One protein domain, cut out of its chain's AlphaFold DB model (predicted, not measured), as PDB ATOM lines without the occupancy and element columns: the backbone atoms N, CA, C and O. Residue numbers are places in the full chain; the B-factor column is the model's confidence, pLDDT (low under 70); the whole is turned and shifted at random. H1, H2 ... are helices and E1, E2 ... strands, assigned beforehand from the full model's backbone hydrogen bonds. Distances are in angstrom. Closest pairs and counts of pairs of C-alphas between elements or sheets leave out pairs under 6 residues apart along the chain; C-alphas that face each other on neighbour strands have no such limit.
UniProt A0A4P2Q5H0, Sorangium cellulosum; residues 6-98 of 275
ATOM      1  N   GLY A   6     -53.486  41.630  -2.323       77.06
ATOM      2  CA  GLY A   6     -52.646  42.225  -3.368       77.06
ATOM      3  C   GLY A   6     -52.334  41.268  -4.521       77.06
ATOM      4  O   GLY A   6     -52.657  40.082  -4.460       77.06
ATOM      5  N   TRP A   7     -51.718  41.803  -5.576       71.62
ATOM      6  CA  TRP A   7     -51.347  41.086  -6.800       71.62
ATOM      7  C   TRP A   7     -49.953  41.532  -7.255       71.62
ATOM      8  O   TRP A   7     -49.663  42.728  -7.261       71.62
ATOM      9  N   VAL A   8     -49.097  40.568  -7.608       76.94
ATOM     10  CA  VAL A   8     -47.804  40.794  -8.267       76.94
ATOM     11  C   VAL A   8     -47.765  40.007  -9.579       76.94
ATOM     12  O   VAL A   8     -48.061  38.809  -9.593       76.94
ATOM     13  N   ASP A   9     -47.390  40.687 -10.662       64.81
ATOM     14  CA  ASP A   9     -47.222  40.135 -12.008       64.81
ATOM     15  C   ASP A   9     -45.928  40.682 -12.616       64.81
ATOM     16  O   ASP A   9     -45.637  41.871 -12.494       64.81
ATOM     17  N   PHE A  10     -45.149  39.800 -13.238       65.31
ATOM     18  CA  PHE A  10     -43.818  40.109 -13.763       65.31
ATOM     19  C   PHE A  10     -43.820  40.449 -15.264       65.31
ATOM     20  O   PHE A  10     -42.793  40.843 -15.809       65.31
ATOM     21  N   GLY A  11     -44.951  40.271 -15.956       53.47
ATOM     22  CA  GLY A  11     -45.081  40.490 -17.401       53.47
ATOM     23  C   GLY A  11     -46.118  41.545 -17.790       53.47
ATOM     24  O   GLY A  11     -46.181  41.931 -18.958       53.47
ATOM     25  N   ARG A  12     -46.942  42.010 -16.845       64.62
ATOM     26  CA  ARG A  12     -47.984  43.022 -17.059       64.62
ATOM     27  C   ARG A  12     -47.792  44.240 -16.169       64.62
ATOM     28  O   ARG A  12     -47.446  44.133 -14.999       64.62
ATOM     29  N   ASP A  13     -48.127  45.402 -16.720       69.50
ATOM     30  CA  ASP A  13     -48.271  46.630 -15.946       69.50
ATOM     31  C   ASP A  13     -49.590  46.604 -15.153       69.50
ATOM     32  O   ASP A  13     -50.679  46.778 -15.704       69.50
ATOM     33  N   LEU A  14     -49.484  46.387 -13.839       60.00
ATOM     34  CA  LEU A  14     -50.629  46.316 -12.928       60.00
ATOM     35  C   LEU A  14     -51.221  47.685 -12.560       60.00
ATOM     36  O   LEU A  14     -52.237  47.740 -11.862       60.00
ATOM     37  N   THR A  15     -50.649  48.803 -13.020       64.81
ATOM     38  CA  THR A  15     -51.208  50.139 -12.738       64.81
ATOM     39  C   THR A  15     -52.590  50.351 -13.367       64.81
ATOM     40  O   THR A  15     -53.386  51.141 -12.847       64.81
ATOM     41  N   LEU A  16     -52.901  49.598 -14.427       70.56
ATOM     42  CA  LEU A  16     -54.188  49.602 -15.127       70.56
ATOM     43  C   LEU A  16     -55.261  48.747 -14.429       70.56
ATOM     44  O   LEU A  16     -56.449  48.919 -14.682       70.56
ATOM     45  N   GLU A  17     -54.868  47.886 -13.492       73.81
ATOM     46  CA  GLU A  17     -55.733  46.882 -12.850       73.81
ATOM     47  C   GLU A  17     -56.291  47.347 -11.496       73.81
ATOM     48  O   GLU A  17     -56.643  46.566 -10.603       73.81
ATOM     49  N   ARG A  18     -56.374  48.671 -11.333       69.00
ATOM     50  CA  ARG A  18     -56.780  49.329 -10.088       69.00
ATOM     51  C   ARG A  18     -58.154  48.873  -9.607       69.00
ATOM     52  O   ARG A  18     -58.336  48.712  -8.404       69.00
ATOM     53  N   GLU A  19     -59.098  48.654 -10.519       72.81
ATOM     54  CA  GLU A  19     -60.457  48.235 -10.170       72.81
ATOM     55  C   GLU A  19     -60.470  46.833  -9.541       72.81
ATOM     56  O   GLU A  19     -61.119  46.602  -8.521       72.81
ATOM     57  N   THR A  20     -59.676  45.909 -10.083       75.12
ATOM     58  CA  THR A  20     -59.519  44.549  -9.551       75.12
ATOM     59  C   THR A  20     -58.875  44.571  -8.165       75.12
ATOM     60  O   THR A  20     -59.410  43.980  -7.226       75.12
ATOM     61  N   LEU A  21     -57.790  45.334  -7.991       71.31
ATOM     62  CA  LEU A  21     -57.149  45.529  -6.684       71.31
ATOM     63  C   LEU A  21     -58.097  46.174  -5.659       71.31
ATOM     64  O   LEU A  21     -58.100  45.789  -4.489       71.31
ATOM     65  N   GLN A  22     -58.933  47.124  -6.088       73.12
ATOM     66  CA  GLN A  22     -59.944  47.757  -5.240       73.12
ATOM     67  C   GLN A  22     -61.030  46.773  -4.802       73.12
ATOM     68  O   GLN A  22     -61.395  46.780  -3.626       73.12
ATOM     69  N   ARG A  23     -61.510  45.898  -5.696       80.94
ATOM     70  CA  ARG A  23     -62.454  44.827  -5.334       80.94
ATOM     71  C   ARG A  23     -61.836  43.846  -4.337       80.94
ATOM     72  O   ARG A  23     -62.474  43.514  -3.348       80.94
ATOM     73  N   MET A  24     -60.574  43.458  -4.525       77.88
ATOM     74  CA  MET A  24     -59.862  42.597  -3.570       77.88
ATOM     75  C   MET A  24     -59.730  43.261  -2.190       77.88
ATOM     76  O   MET A  24     -60.042  42.645  -1.167       77.88
ATOM     77  N   ALA A  25     -59.304  44.527  -2.145       74.75
ATOM     78  CA  ALA A  25     -59.077  45.261  -0.902       74.75
ATOM     79  C   ALA A  25     -60.378  45.613  -0.153       74.75
ATOM     80  O   ALA A  25     -60.405  45.569   1.080       74.75
ATOM     81  N   SER A  26     -61.467  45.921  -0.867       78.88
ATOM     82  CA  SER A  26     -62.756  46.306  -0.268       78.88
ATOM     83  C   SER A  26     -63.373  45.192   0.585       78.88
ATOM     84  O   SER A  26     -64.036  45.477   1.584       78.88
ATOM     85  N   THR A  27     -63.054  43.925   0.294       78.19
ATOM     86  CA  THR A  27     -63.459  42.770   1.117       78.19
ATOM     87  C   THR A  27     -62.926  42.800   2.557       78.19
ATOM     88  O   THR A  27     -63.382  42.018   3.400       78.19
ATOM     89  N   MET A  28     -61.975  43.692   2.857       69.50
ATOM     90  CA  MET A  28     -61.297  43.804   4.147       69.50
ATOM     91  C   MET A  28     -61.589  45.112   4.898       69.50
ATOM     92  O   MET A  28     -60.967  45.359   5.928       69.50
ATOM     93  N   ALA A  29     -62.516  45.949   4.423       68.38
ATOM     94  CA  ALA A  29     -62.747  47.294   4.963       68.38
ATOM     95  C   ALA A  29     -63.099  47.327   6.471       68.38
ATOM     96  O   ALA A  29     -62.664  48.217   7.194       68.38
ATOM     97  N   ASN A  30     -63.808  46.319   6.988       65.12
ATOM     98  CA  ASN A  30     -64.321  46.301   8.369       65.12
ATOM     99  C   ASN A  30     -63.323  45.761   9.413       65.12
ATOM    100  O   ASN A  30     -63.739  45.186  10.420       65.12
ATOM    101  N   ARG A  31     -62.010  45.850   9.159       61.38
ATOM    102  CA  ARG A  31     -61.012  45.089   9.932       61.38
ATOM    103  C   ARG A  31     -60.070  45.867  10.844       61.38
ATOM    104  O   ARG A  31     -59.578  45.239  11.774       61.38
ATOM    105  N   GLY A  32     -59.906  47.181  10.679       54.69
ATOM    106  CA  GLY A  32     -59.267  48.104  11.643       54.69
ATOM    107  C   GLY A  32     -57.781  47.839  12.003       54.69
ATOM    108  O   GLY A  32     -57.414  46.707  12.337       54.69
ATOM    109  N   PRO A  33     -56.892  48.850  11.974       52.81
ATOM    110  CA  PRO A  33     -55.591  48.778  12.643       52.81
ATOM    111  C   PRO A  33     -55.724  49.139  14.138       52.81
ATOM    112  O   PRO A  33     -56.431  50.082  14.476       52.81
ATOM    113  N   ASP A  34     -55.043  48.396  15.020       49.12
ATOM    114  CA  ASP A  34     -55.141  48.548  16.488       49.12
ATOM    115  C   ASP A  34     -53.905  49.244  17.131       49.12
ATOM    116  O   ASP A  34     -53.861  49.375  18.351       49.12
ATOM    117  N   ALA A  35     -52.887  49.673  16.355       46.56
ATOM    118  CA  ALA A  35     -51.688  50.393  16.848       46.56
ATOM    119  C   ALA A  35     -50.790  50.961  15.714       46.56
ATOM    120  O   ALA A  35     -50.863  50.479  14.581       46.56
ATOM    121  N   GLU A  36     -49.887  51.905  16.043       38.03
ATOM    122  CA  GLU A  36     -48.812  52.447  15.178       38.03
ATOM    123  C   GLU A  36     -47.431  52.503  15.887       38.03
ATOM    124  O   GLU A  36     -47.363  52.551  17.115       38.03
ATOM    125  N   GLY A  37     -46.320  52.467  15.128       40.84
ATOM    126  CA  GLY A  37     -44.934  52.531  15.636       40.84
ATOM    127  C   GLY A  37     -43.866  52.191  14.576       40.84
ATOM    128  O   GLY A  37     -44.199  51.684  13.507       40.84
ATOM    129  N   PHE A  38     -42.577  52.443  14.862       32.62
ATOM    130  CA  PHE A  38     -41.450  52.184  13.942       32.62
ATOM    131  C   PHE A  38     -40.384  51.271  14.566       32.62
ATOM    132  O   PHE A  38     -39.954  51.489  15.696       32.62
ATOM    133  N   LEU A  39     -39.926  50.264  13.812       41.75
ATOM    134  CA  LEU A  39     -38.875  49.317  14.208       41.75
ATOM    135  C   LEU A  39     -37.934  49.080  13.015       41.75
ATOM    136  O   LEU A  39     -38.401  48.820  11.908       41.75
ATOM    137  N   ALA A  40     -36.618  49.175  13.228       40.50
ATOM    138  CA  ALA A  40     -35.607  49.017  12.179       40.50
ATOM    139  C   ALA A  40     -34.865  47.681  12.325       40.50
ATOM    140  O   ALA A  40     -34.091  47.478  13.262       40.50
ATOM    141  N   TRP A  41     -35.096  46.768  11.385       56.78
ATOM    142  CA  TRP A  41     -34.543  45.415  11.366       56.78
ATOM    143  C   TRP A  41     -34.214  45.007   9.917       56.78
ATOM    144  O   TRP A  41     -34.902  45.427   8.993       56.78
ATOM    145  N   GLY A  42     -33.172  44.192   9.703       55.31
ATOM    146  CA  GLY A  42     -32.816  43.674   8.367       55.31
ATOM    147  C   GLY A  42     -33.790  42.606   7.843       55.31
ATOM    148  O   GLY A  42     -34.774  42.291   8.502       55.31
ATOM    149  N   ALA A  43     -33.497  41.970   6.704       62.50
ATOM    150  CA  ALA A  43     -34.408  41.035   6.011       62.50
ATOM    151  C   ALA A  43     -34.979  39.880   6.875       62.50
ATOM    152  O   ALA A  43     -36.052  39.353   6.600       62.50
ATOM    153  N   ALA A  44     -34.312  39.510   7.973       68.31
ATOM    154  CA  ALA A  44     -34.801  38.518   8.935       68.31
ATOM    155  C   ALA A  44     -35.833  39.059   9.950       68.31
ATOM    156  O   ALA A  44     -36.207  38.341  10.884       68.31
ATOM    157  N   PHE A  45     -36.297  40.304   9.804       70.50
ATOM    158  CA  PHE A  45     -37.214  40.953  10.741       70.50
ATOM    159  C   PHE A  45     -38.523  40.207  11.033       70.50
ATOM    160  O   PHE A  45     -38.974  40.308  12.176       70.50
ATOM    161  N   PRO A  46     -39.119  39.400  10.122       74.50
ATOM    162  CA  PRO A  46     -40.339  38.664  10.448       74.50
ATOM    163  C   PRO A  46     -40.163  37.721  11.641       74.50
ATOM    164  O   PRO A  46     -41.116  37.431  12.357       74.50
ATOM    165  N   ARG A  47     -38.922  37.286  11.911       74.19
ATOM    166  CA  ARG A  47     -38.577  36.450  13.068       74.19
ATOM    167  C   ARG A  47     -38.611  37.203  14.400       74.19
ATOM    168  O   ARG A  47     -38.475  36.559  15.438       74.19
ATOM    169  N   ARG A  48     -38.755  38.526  14.392       71.44
ATOM    170  CA  ARG A  48     -38.805  39.376  15.591       71.44
ATOM    171  C   ARG A  48     -40.210  39.882  15.901       71.44
ATOM    172  O   ARG A  48     -40.434  40.404  16.986       71.44
ATOM    173  N   LEU A  49     -41.145  39.713  14.968       74.69
ATOM    174  CA  LEU A  49     -42.534  40.086  15.169       74.69
ATOM    175  C   LEU A  49     -43.226  39.081  16.098       74.69
ATOM    176  O   LEU A  49     -43.074  37.865  15.953       74.69
ATOM    177  N   ASN A  50     -43.999  39.612  17.043       70.25
ATOM    178  CA  ASN A  50     -44.911  38.860  17.894       70.25
ATOM    179  C   ASN A  50     -46.306  39.479  17.766       70.25
ATOM    180  O   ASN A  50     -46.448  40.698  17.847       70.25
ATOM    181  N   GLY A  51     -47.320  38.652  17.538       74.50
ATOM    182  CA  GLY A  51     -48.691  39.096  17.319       74.50
ATOM    183  C   GLY A  51     -49.367  38.375  16.160       74.50
ATOM    184  O   GLY A  51     -48.822  37.449  15.570       74.50
ATOM    185  N   MET A  52     -50.580  38.819  15.850       77.12
ATOM    186  CA  MET A  52     -51.429  38.290  14.788       77.12
ATOM    187  C   MET A  52     -51.308  39.199  13.557       77.12
ATOM    188  O   MET A  52     -51.860  40.297  13.554       77.12
ATOM    189  N   TYR A  53     -50.595  38.763  12.521       80.62
ATOM    190  CA  TYR A  53     -50.322  39.573  11.332       80.62
ATOM    191  C   TYR A  53     -50.241  38.725  10.062       80.62
ATOM    192  O   TYR A  53     -49.855  37.562  10.093       80.62
ATOM    193  N   ALA A  54     -50.571  39.334   8.930       83.69
ATOM    194  CA  ALA A  54     -50.187  38.859   7.610       83.69
ATOM    195  C   ALA A  54     -49.951  40.076   6.710       83.69
ATOM    196  O   ALA A  54     -50.769  40.995   6.707       83.69
ATOM    197  N   PHE A  55     -48.830  40.109   5.995       84.81
ATOM    198  CA  PHE A  55     -48.461  41.202   5.099       84.81
ATOM    199  C   PHE A  55     -47.620  40.691   3.922       84.81
ATOM    200  O   PHE A  55     -47.057  39.598   3.973       84.81
ATOM    201  N   ALA A  56     -47.539  41.491   2.864       85.06
ATOM    202  CA  ALA A  56     -46.703  41.232   1.701       85.06
ATOM    203  C   ALA A  56     -45.751  42.408   1.490       85.06
ATOM    204  O   ALA A  56     -46.160  43.560   1.639       85.06
ATOM    205  N   LEU A  57     -44.500  42.115   1.149       82.62
ATOM    206  CA  LEU A  57     -43.497  43.104   0.766       82.62
ATOM    207  C   LEU A  57     -42.942  42.738  -0.603       82.62
ATOM    208  O   LEU A  57     -42.494  41.612  -0.799       82.62
ATOM    209  N   TRP A  58     -42.974  43.688  -1.531       81.62
ATOM    210  CA  TRP A  58     -42.370  43.552  -2.850       81.62
ATOM    211  C   TRP A  58     -41.050  44.322  -2.880       81.62
ATOM    212  O   TRP A  58     -41.046  45.541  -2.690       81.62
ATOM    213  N   ASP A  59     -39.938  43.618  -3.086       79.88
ATOM    214  CA  ASP A  59     -38.639  44.237  -3.334       79.88
ATOM    215  C   ASP A  59     -38.474  44.488  -4.835       79.88
ATOM    216  O   ASP A  59     -38.293  43.566  -5.624       79.88
ATOM    217  N   VAL A  60     -38.517  45.762  -5.225       78.00
ATOM    218  CA  VAL A  60     -38.416  46.189  -6.630       78.00
ATOM    219  C   VAL A  60     -37.020  45.945  -7.214       78.00
ATOM    220  O   VAL A  60     -36.886  45.808  -8.422       78.00
ATOM    221  N   ARG A  61     -35.965  45.927  -6.387       74.00
ATOM    222  CA  ARG A  61     -34.582  45.755  -6.862       74.00
ATOM    223  C   ARG A  61     -34.229  44.290  -7.057       74.00
ATOM    224  O   ARG A  61     -33.474  43.973  -7.968       74.00
ATOM    225  N   ALA A  62     -34.721  43.441  -6.161       79.56
ATOM    226  CA  ALA A  62     -34.496  42.001  -6.216       79.56
ATOM    227  C   ALA A  62     -35.567  41.259  -7.033       79.56
ATOM    228  O   ALA A  62     -35.367  40.094  -7.354       79.56
ATOM    229  N   GLU A  63     -36.683  41.922  -7.358       83.00
ATOM    230  CA  GLU A  63     -37.879  41.303  -7.941       83.00
ATOM    231  C   GLU A  63     -38.402  40.135  -7.080       83.00
ATOM    232  O   GLU A  63     -38.817  39.085  -7.573       83.00
ATOM    233  N   GLU A  64     -38.400  40.326  -5.756       84.44
ATOM    234  CA  GLU A  64     -38.798  39.307  -4.783       84.44
ATOM    235  C   GLU A  64     -40.068  39.709  -4.021       84.44
ATOM    236  O   GLU A  64     -40.161  40.789  -3.431       84.44
ATOM    237  N   LEU A  65     -41.048  38.799  -3.975       85.19
ATOM    238  CA  LEU A  65     -42.236  38.938  -3.135       85.19
ATOM    239  C   LEU A  65     -42.055  38.154  -1.838       85.19
ATOM    240  O   LEU A  65     -42.097  36.922  -1.820       85.19
ATOM    241  N   LEU A  66     -41.955  38.874  -0.727       85.44
ATOM    242  CA  LEU A  66     -41.969  38.297   0.605       85.44
ATOM    243  C   LEU A  66     -43.396  38.296   1.163       85.44
ATOM    244  O   LEU A  66     -43.931  39.324   1.581       85.44
ATOM    245  N   LEU A  67     -43.992  37.110   1.215       87.00
ATOM    246  CA  LEU A  67     -45.265  36.852   1.881       87.00
ATOM    247  C   LEU A  67     -45.020  36.431   3.333       87.00
ATOM    248  O   LEU A  67     -44.379  35.415   3.600       87.00
ATOM    249  N   VAL A  68     -45.543  37.206   4.283       85.38
ATOM    250  CA  VAL A  68     -45.333  36.984   5.715       85.38
ATOM    251  C   VAL A  68     -46.666  36.791   6.423       85.38
ATOM    252  O   VAL A  68     -47.602  37.564   6.240       85.38
ATOM    253  N   ARG A  69     -46.733  35.789   7.298       86.38
ATOM    254  CA  ARG A  69     -47.820  35.592   8.264       86.38
ATOM    255  C   ARG A  69     -47.264  35.373   9.664       86.38
ATOM    256  O   ARG A  69     -46.070  35.101   9.816       86.38
ATOM    257  N   ASP A  70     -48.119  35.475  10.673       84.31
ATOM    258  CA  ASP A  70     -47.742  35.141  12.037       84.31
ATOM    259  C   ASP A  70     -47.375  33.665  12.164       84.31
ATOM    260  O   ASP A  70     -47.799  32.799  11.396       84.31
ATOM    261  N   ARG A  71     -46.553  33.386  13.167       78.81
ATOM    262  CA  ARG A  71     -45.869  32.102  13.314       78.81
ATOM    263  C   ARG A  71     -46.827  30.960  13.638       78.81
ATOM    264  O   ARG A  71     -46.622  29.822  13.219       78.81
ATOM    265  N   LEU A  72     -47.908  31.283  14.343       76.62
ATOM    266  CA  LEU A  72     -48.982  30.345  14.634       76.62
ATOM    267  C   LEU A  72     -49.977  30.248  13.470       76.62
ATOM    268  O   LEU A  72     -50.824  29.365  13.461       76.62
ATOM    269  N   GLY A  73     -49.877  31.096  12.446       74.50
ATOM    270  CA  GLY A  73     -50.827  31.098  11.345       74.50
ATOM    271  C   GLY A  73     -52.235  31.488  11.761       74.50
ATOM    272  O   GLY A  73     -53.192  31.026  11.139       74.50
ATOM    273  N   ILE A  74     -52.363  32.278  12.826       75.38
ATOM    274  CA  ILE A  74     -53.643  32.783  13.315       75.38
ATOM    275  C   ILE A  74     -54.306  33.632  12.227       75.38
ATOM    276  O   ILE A  74     -55.519  33.550  12.030       75.38
ATOM    277  N   LYS A  75     -53.507  34.408  11.487       79.19
ATOM    278  CA  LYS A  75     -53.872  35.007  10.209       79.19
ATOM    279  C   LYS A  75     -53.509  34.034   9.095       79.19
ATOM    280  O   LYS A  75     -52.324  33.797   8.836       79.19
ATOM    281  N   PRO A  76     -54.517  33.467   8.415       77.00
ATOM    282  CA  PRO A  76     -54.272  32.722   7.199       77.00
ATOM    283  C   PRO A  76     -53.614  33.630   6.161       77.00
ATOM    284  O   PRO A  76     -53.856  34.837   6.130       77.00
ATOM    285  N   LEU A  77     -52.805  33.031   5.299       83.06
ATOM    286  CA  LEU A  77     -52.290  33.666   4.099       83.06
ATOM    287  C   LEU A  77     -52.401  32.632   2.987       83.06
ATOM    288  O   LEU A  77     -51.691  31.627   2.991       83.06
ATOM    289  N   TYR A  78     -53.363  32.850   2.105       83.62
ATOM    290  CA  TYR A  78     -53.601  32.042   0.921       83.62
ATOM    291  C   TYR A  78     -52.817  32.649  -0.227       83.62
ATOM    292  O   TYR A  78     -52.733  33.873  -0.344       83.62
ATOM    293  N   TYR A  79     -52.255  31.794  -1.070       88.00
ATOM    294  CA  TYR A  79     -51.637  32.215  -2.311       88.00
ATOM    295  C   TYR A  79     -51.931  31.201  -3.413       88.00
ATOM    296  O   TYR A  79     -52.118  30.016  -3.136       88.00
ATOM    297  N   GLN A  80     -51.975  31.675  -4.651       83.56
ATOM    298  CA  GLN A  80     -52.127  30.846  -5.836       83.56
ATOM    299  C   GLN A  80     -51.126  31.318  -6.897       83.56
ATOM    300  O   GLN A  80     -51.241  32.455  -7.364       83.56
ATOM    301  N   PRO A  81     -50.145  30.480  -7.282       83.50
ATOM    302  CA  PRO A  81     -49.292  30.760  -8.430       83.50
ATOM    303  C   PRO A  81     -50.123  30.886  -9.711       83.50
ATOM    304  O   PRO A  81     -51.066  30.121  -9.929       83.50
ATOM    305  N   THR A  82     -49.765  31.837 -10.564       83.75
ATOM    306  CA  THR A  82     -50.307  31.992 -11.918       83.75
ATOM    307  C   THR A  82     -49.205  31.712 -12.939       83.75
ATOM    308  O   THR A  82     -48.056  31.465 -12.575       83.75
ATOM    309  N   GLY A  83     -49.528  31.750 -14.234       79.12
ATOM    310  CA  GLY A  83     -48.523  31.560 -15.288       79.12
ATOM    311  C   GLY A  83     -47.405  32.615 -15.299       79.12
ATOM    312  O   GLY A  83     -46.354  32.361 -15.875       79.12
ATOM    313  N   SER A  84     -47.619  33.774 -14.669       81.94
ATOM    314  CA  SER A  84     -46.722  34.942 -14.710       81.94
ATOM    315  C   SER A  84     -46.483  35.596 -13.348       81.94
ATOM    316  O   SER A  84     -45.880  36.665 -13.298       81.94
ATOM    317  N   GLY A  85     -46.966  35.019 -12.243       85.25
ATOM    318  CA  GLY A  85     -46.905  35.664 -10.930       85.25
ATOM    319  C   GLY A  85     -47.626  34.896  -9.827       85.25
ATOM    320  O   GLY A  85     -47.693  33.664  -9.840       85.25
ATOM    321  N   VAL A  86     -48.155  35.624  -8.840       89.44
ATOM    322  CA  VAL A  86     -48.852  35.024  -7.696       89.44
ATOM    323  C   VAL A  86     -49.986  35.917  -7.186       89.44
ATOM    324  O   VAL A  86     -49.835  37.128  -7.013       89.44
ATOM    325  N   LEU A  87     -51.135  35.297  -6.926       88.12
ATOM    326  CA  LEU A  87     -52.260  35.895  -6.208       88.12
ATOM    327  C   LEU A  87     -52.099  35.604  -4.724       88.12
ATOM    328  O   LEU A  87     -51.729  34.484  -4.375       88.12
ATOM    329  N   PHE A  88     -52.404  36.553  -3.842       90.62
ATOM    330  CA  PHE A  88     -52.360  36.305  -2.403       90.62
ATOM    331  C   PHE A  88     -53.398  37.115  -1.628       90.62
ATOM    332  O   PHE A  88     -53.834  38.196  -2.023       90.62
ATOM    333  N   GLY A  89     -53.784  36.587  -0.472       85.00
ATOM    334  CA  GLY A  89     -54.784  37.203   0.382       85.00
ATOM    335  C   GLY A  89     -54.881  36.508   1.726       85.00
ATOM    336  O   GLY A  89     -54.670  35.304   1.853       85.00
ATOM    337  N   SER A  90     -55.230  37.269   2.756       77.94
ATOM    338  CA  SER A  90     -55.480  36.701   4.091       77.94
ATOM    339  C   SER A  90     -56.804  35.925   4.198       77.94
ATOM    340  O   SER A  90     -57.083  35.273   5.206       77.94
ATOM    341  N   GLU A  91     -57.613  35.954   3.135       75.38
ATOM    342  CA  GLU A  91     -58.822  35.156   2.964       75.38
ATOM    343  C   GLU A  91     -58.909  34.556   1.557       75.38
ATOM    344  O   GLU A  91     -58.501  35.215   0.600       75.38
ATOM    345  N   PRO A  92     -59.513  33.362   1.397       74.50
ATOM    346  CA  PRO A  92     -59.613  32.707   0.094       74.50
ATOM    347  C   PRO A  92     -60.500  33.494  -0.875       74.50
ATOM    348  O   PRO A  92     -60.214  33.567  -2.062       74.50
ATOM    349  N   LYS A  93     -61.547  34.149  -0.355       76.25
ATOM    350  CA  LYS A  93     -62.481  34.946  -1.160       76.25
ATOM    351  C   LYS A  93     -61.787  36.066  -1.942       76.25
ATOM    352  O   LYS A  93     -62.209  36.370  -3.042       76.25
ATOM    353  N   ALA A  94     -60.693  36.621  -1.411       79.50
ATOM    354  CA  ALA A  94     -59.916  37.644  -2.107       79.50
ATOM    355  C   ALA A  94     -59.199  37.091  -3.350       79.50
ATOM    356  O   ALA A  94     -59.007  37.827  -4.311       79.50
ATOM    357  N   LEU A  95     -58.823  35.807  -3.344       84.12
ATOM    358  CA  LEU A  95     -58.267  35.143  -4.525       84.12
ATOM    359  C   LEU A  95     -59.381  34.850  -5.535       84.12
ATOM    360  O   LEU A  95     -59.174  35.056  -6.722       84.12
ATOM    361  N   PHE A  96     -60.563  34.425  -5.078       81.81
ATOM    362  CA  PHE A  96     -61.676  34.029  -5.956       81.81
ATOM    363  C   PHE A  96     -62.300  35.178  -6.758       81.81
ATOM    364  O   PHE A  96     -62.928  34.921  -7.779       81.81
ATOM    365  N   GLU A  97     -62.090  36.432  -6.352       82.75
ATOM    366  CA  GLU A  97     -62.445  37.606  -7.166       82.75
ATOM    367  C   GLU A  97     -61.562  37.755  -8.421       82.75
ATOM    368  O   GLU A  97     -61.872  38.542  -9.318       82.75
ATOM    369  N   HIS A  98     -60.440  37.031  -8.497       82.50
ATOM    370  CA  HIS A  98     -59.511  37.119  -9.613       82.50
ATOM    371  C   HIS A  98     -59.867  36.104 -10.722       82.50
ATOM    372  O   HIS A  98     -59.955  34.911 -10.436       82.50
TER     373      HIS A  98
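This is residues 6 to 98 of the 275 residues of a protein of Sorangium cellulosum (UniProt A0A4P2Q5H0). Look first for a small three-stranded sheet, E1 - E5 - E4, with the short helix H3 over one face and the two-stranded hairpin of E2 and E3 loosely over part of the other. H1 grazes the sheet beside E1, and a long loop, of which residues 29 to 38 stick out, swings from H1 to the small helix H2 near the hairpin. The 93 printed residues include three named helices and five named strands, in the order E1 H1 H2 E2 E3 E4 E5 H3; both sheets are antiparallel and the class is mixed, with 43 residues, under half, in named elements. The whole is compact, with a radius of gyration of the C-alphas of 14.2 A and spans of 34 by 33 by 22 A.

Start at inner strand E5, residues 85 to 89: N 86 is 3.3 A from O 8 of E1, residues 6 to 9, and N 89 is 2.9 A from O 78 of E4, residues 78 to 81, its hairpin partner. H3, residues 92 to 96, lies over E5 at a height over the sheet of 7.1 A; their closest C-alphas are Leu 87 and Leu 95, 6.3 A. H1, residues 18 to 26, only grazes the sheet and only just touches H3, with 3 pairs of C-alphas within 8 A, the closest Met 24 and Ala 94 at 5.2 A. In the hairpin of E2, residues 54 to 59, and E3, residues 64 to 69, N 57 is 2.9 A from O 66; E2 and E5 are near each other. H2, residues 45 to 48, is not on the three-stranded sheet; its C-alpha 46 is 7.1 A from C-alpha 68, their closest pair. Every O i to N i+4 pair is within hydrogen-bond range in H1 and H3; H2 is too short for one.

Find C-alpha 6 at (-52.646, 42.225, -3.368), where E1 begins its 10.4 A. E5 runs 13.9 A, E2 16.8 A, E3 16.3 A and H1 11.9 A. H3 ends at C-alpha 96, (-61.676, 34.029, -5.956).

The C-alphas farthest apart, Gly 37 and Gly 83, are 37.5 A apart. The printed part has no cut, and the link from H1 to H2 is long. Confidence is under 70 at residues 9 to 15, 18 and 28 to 44.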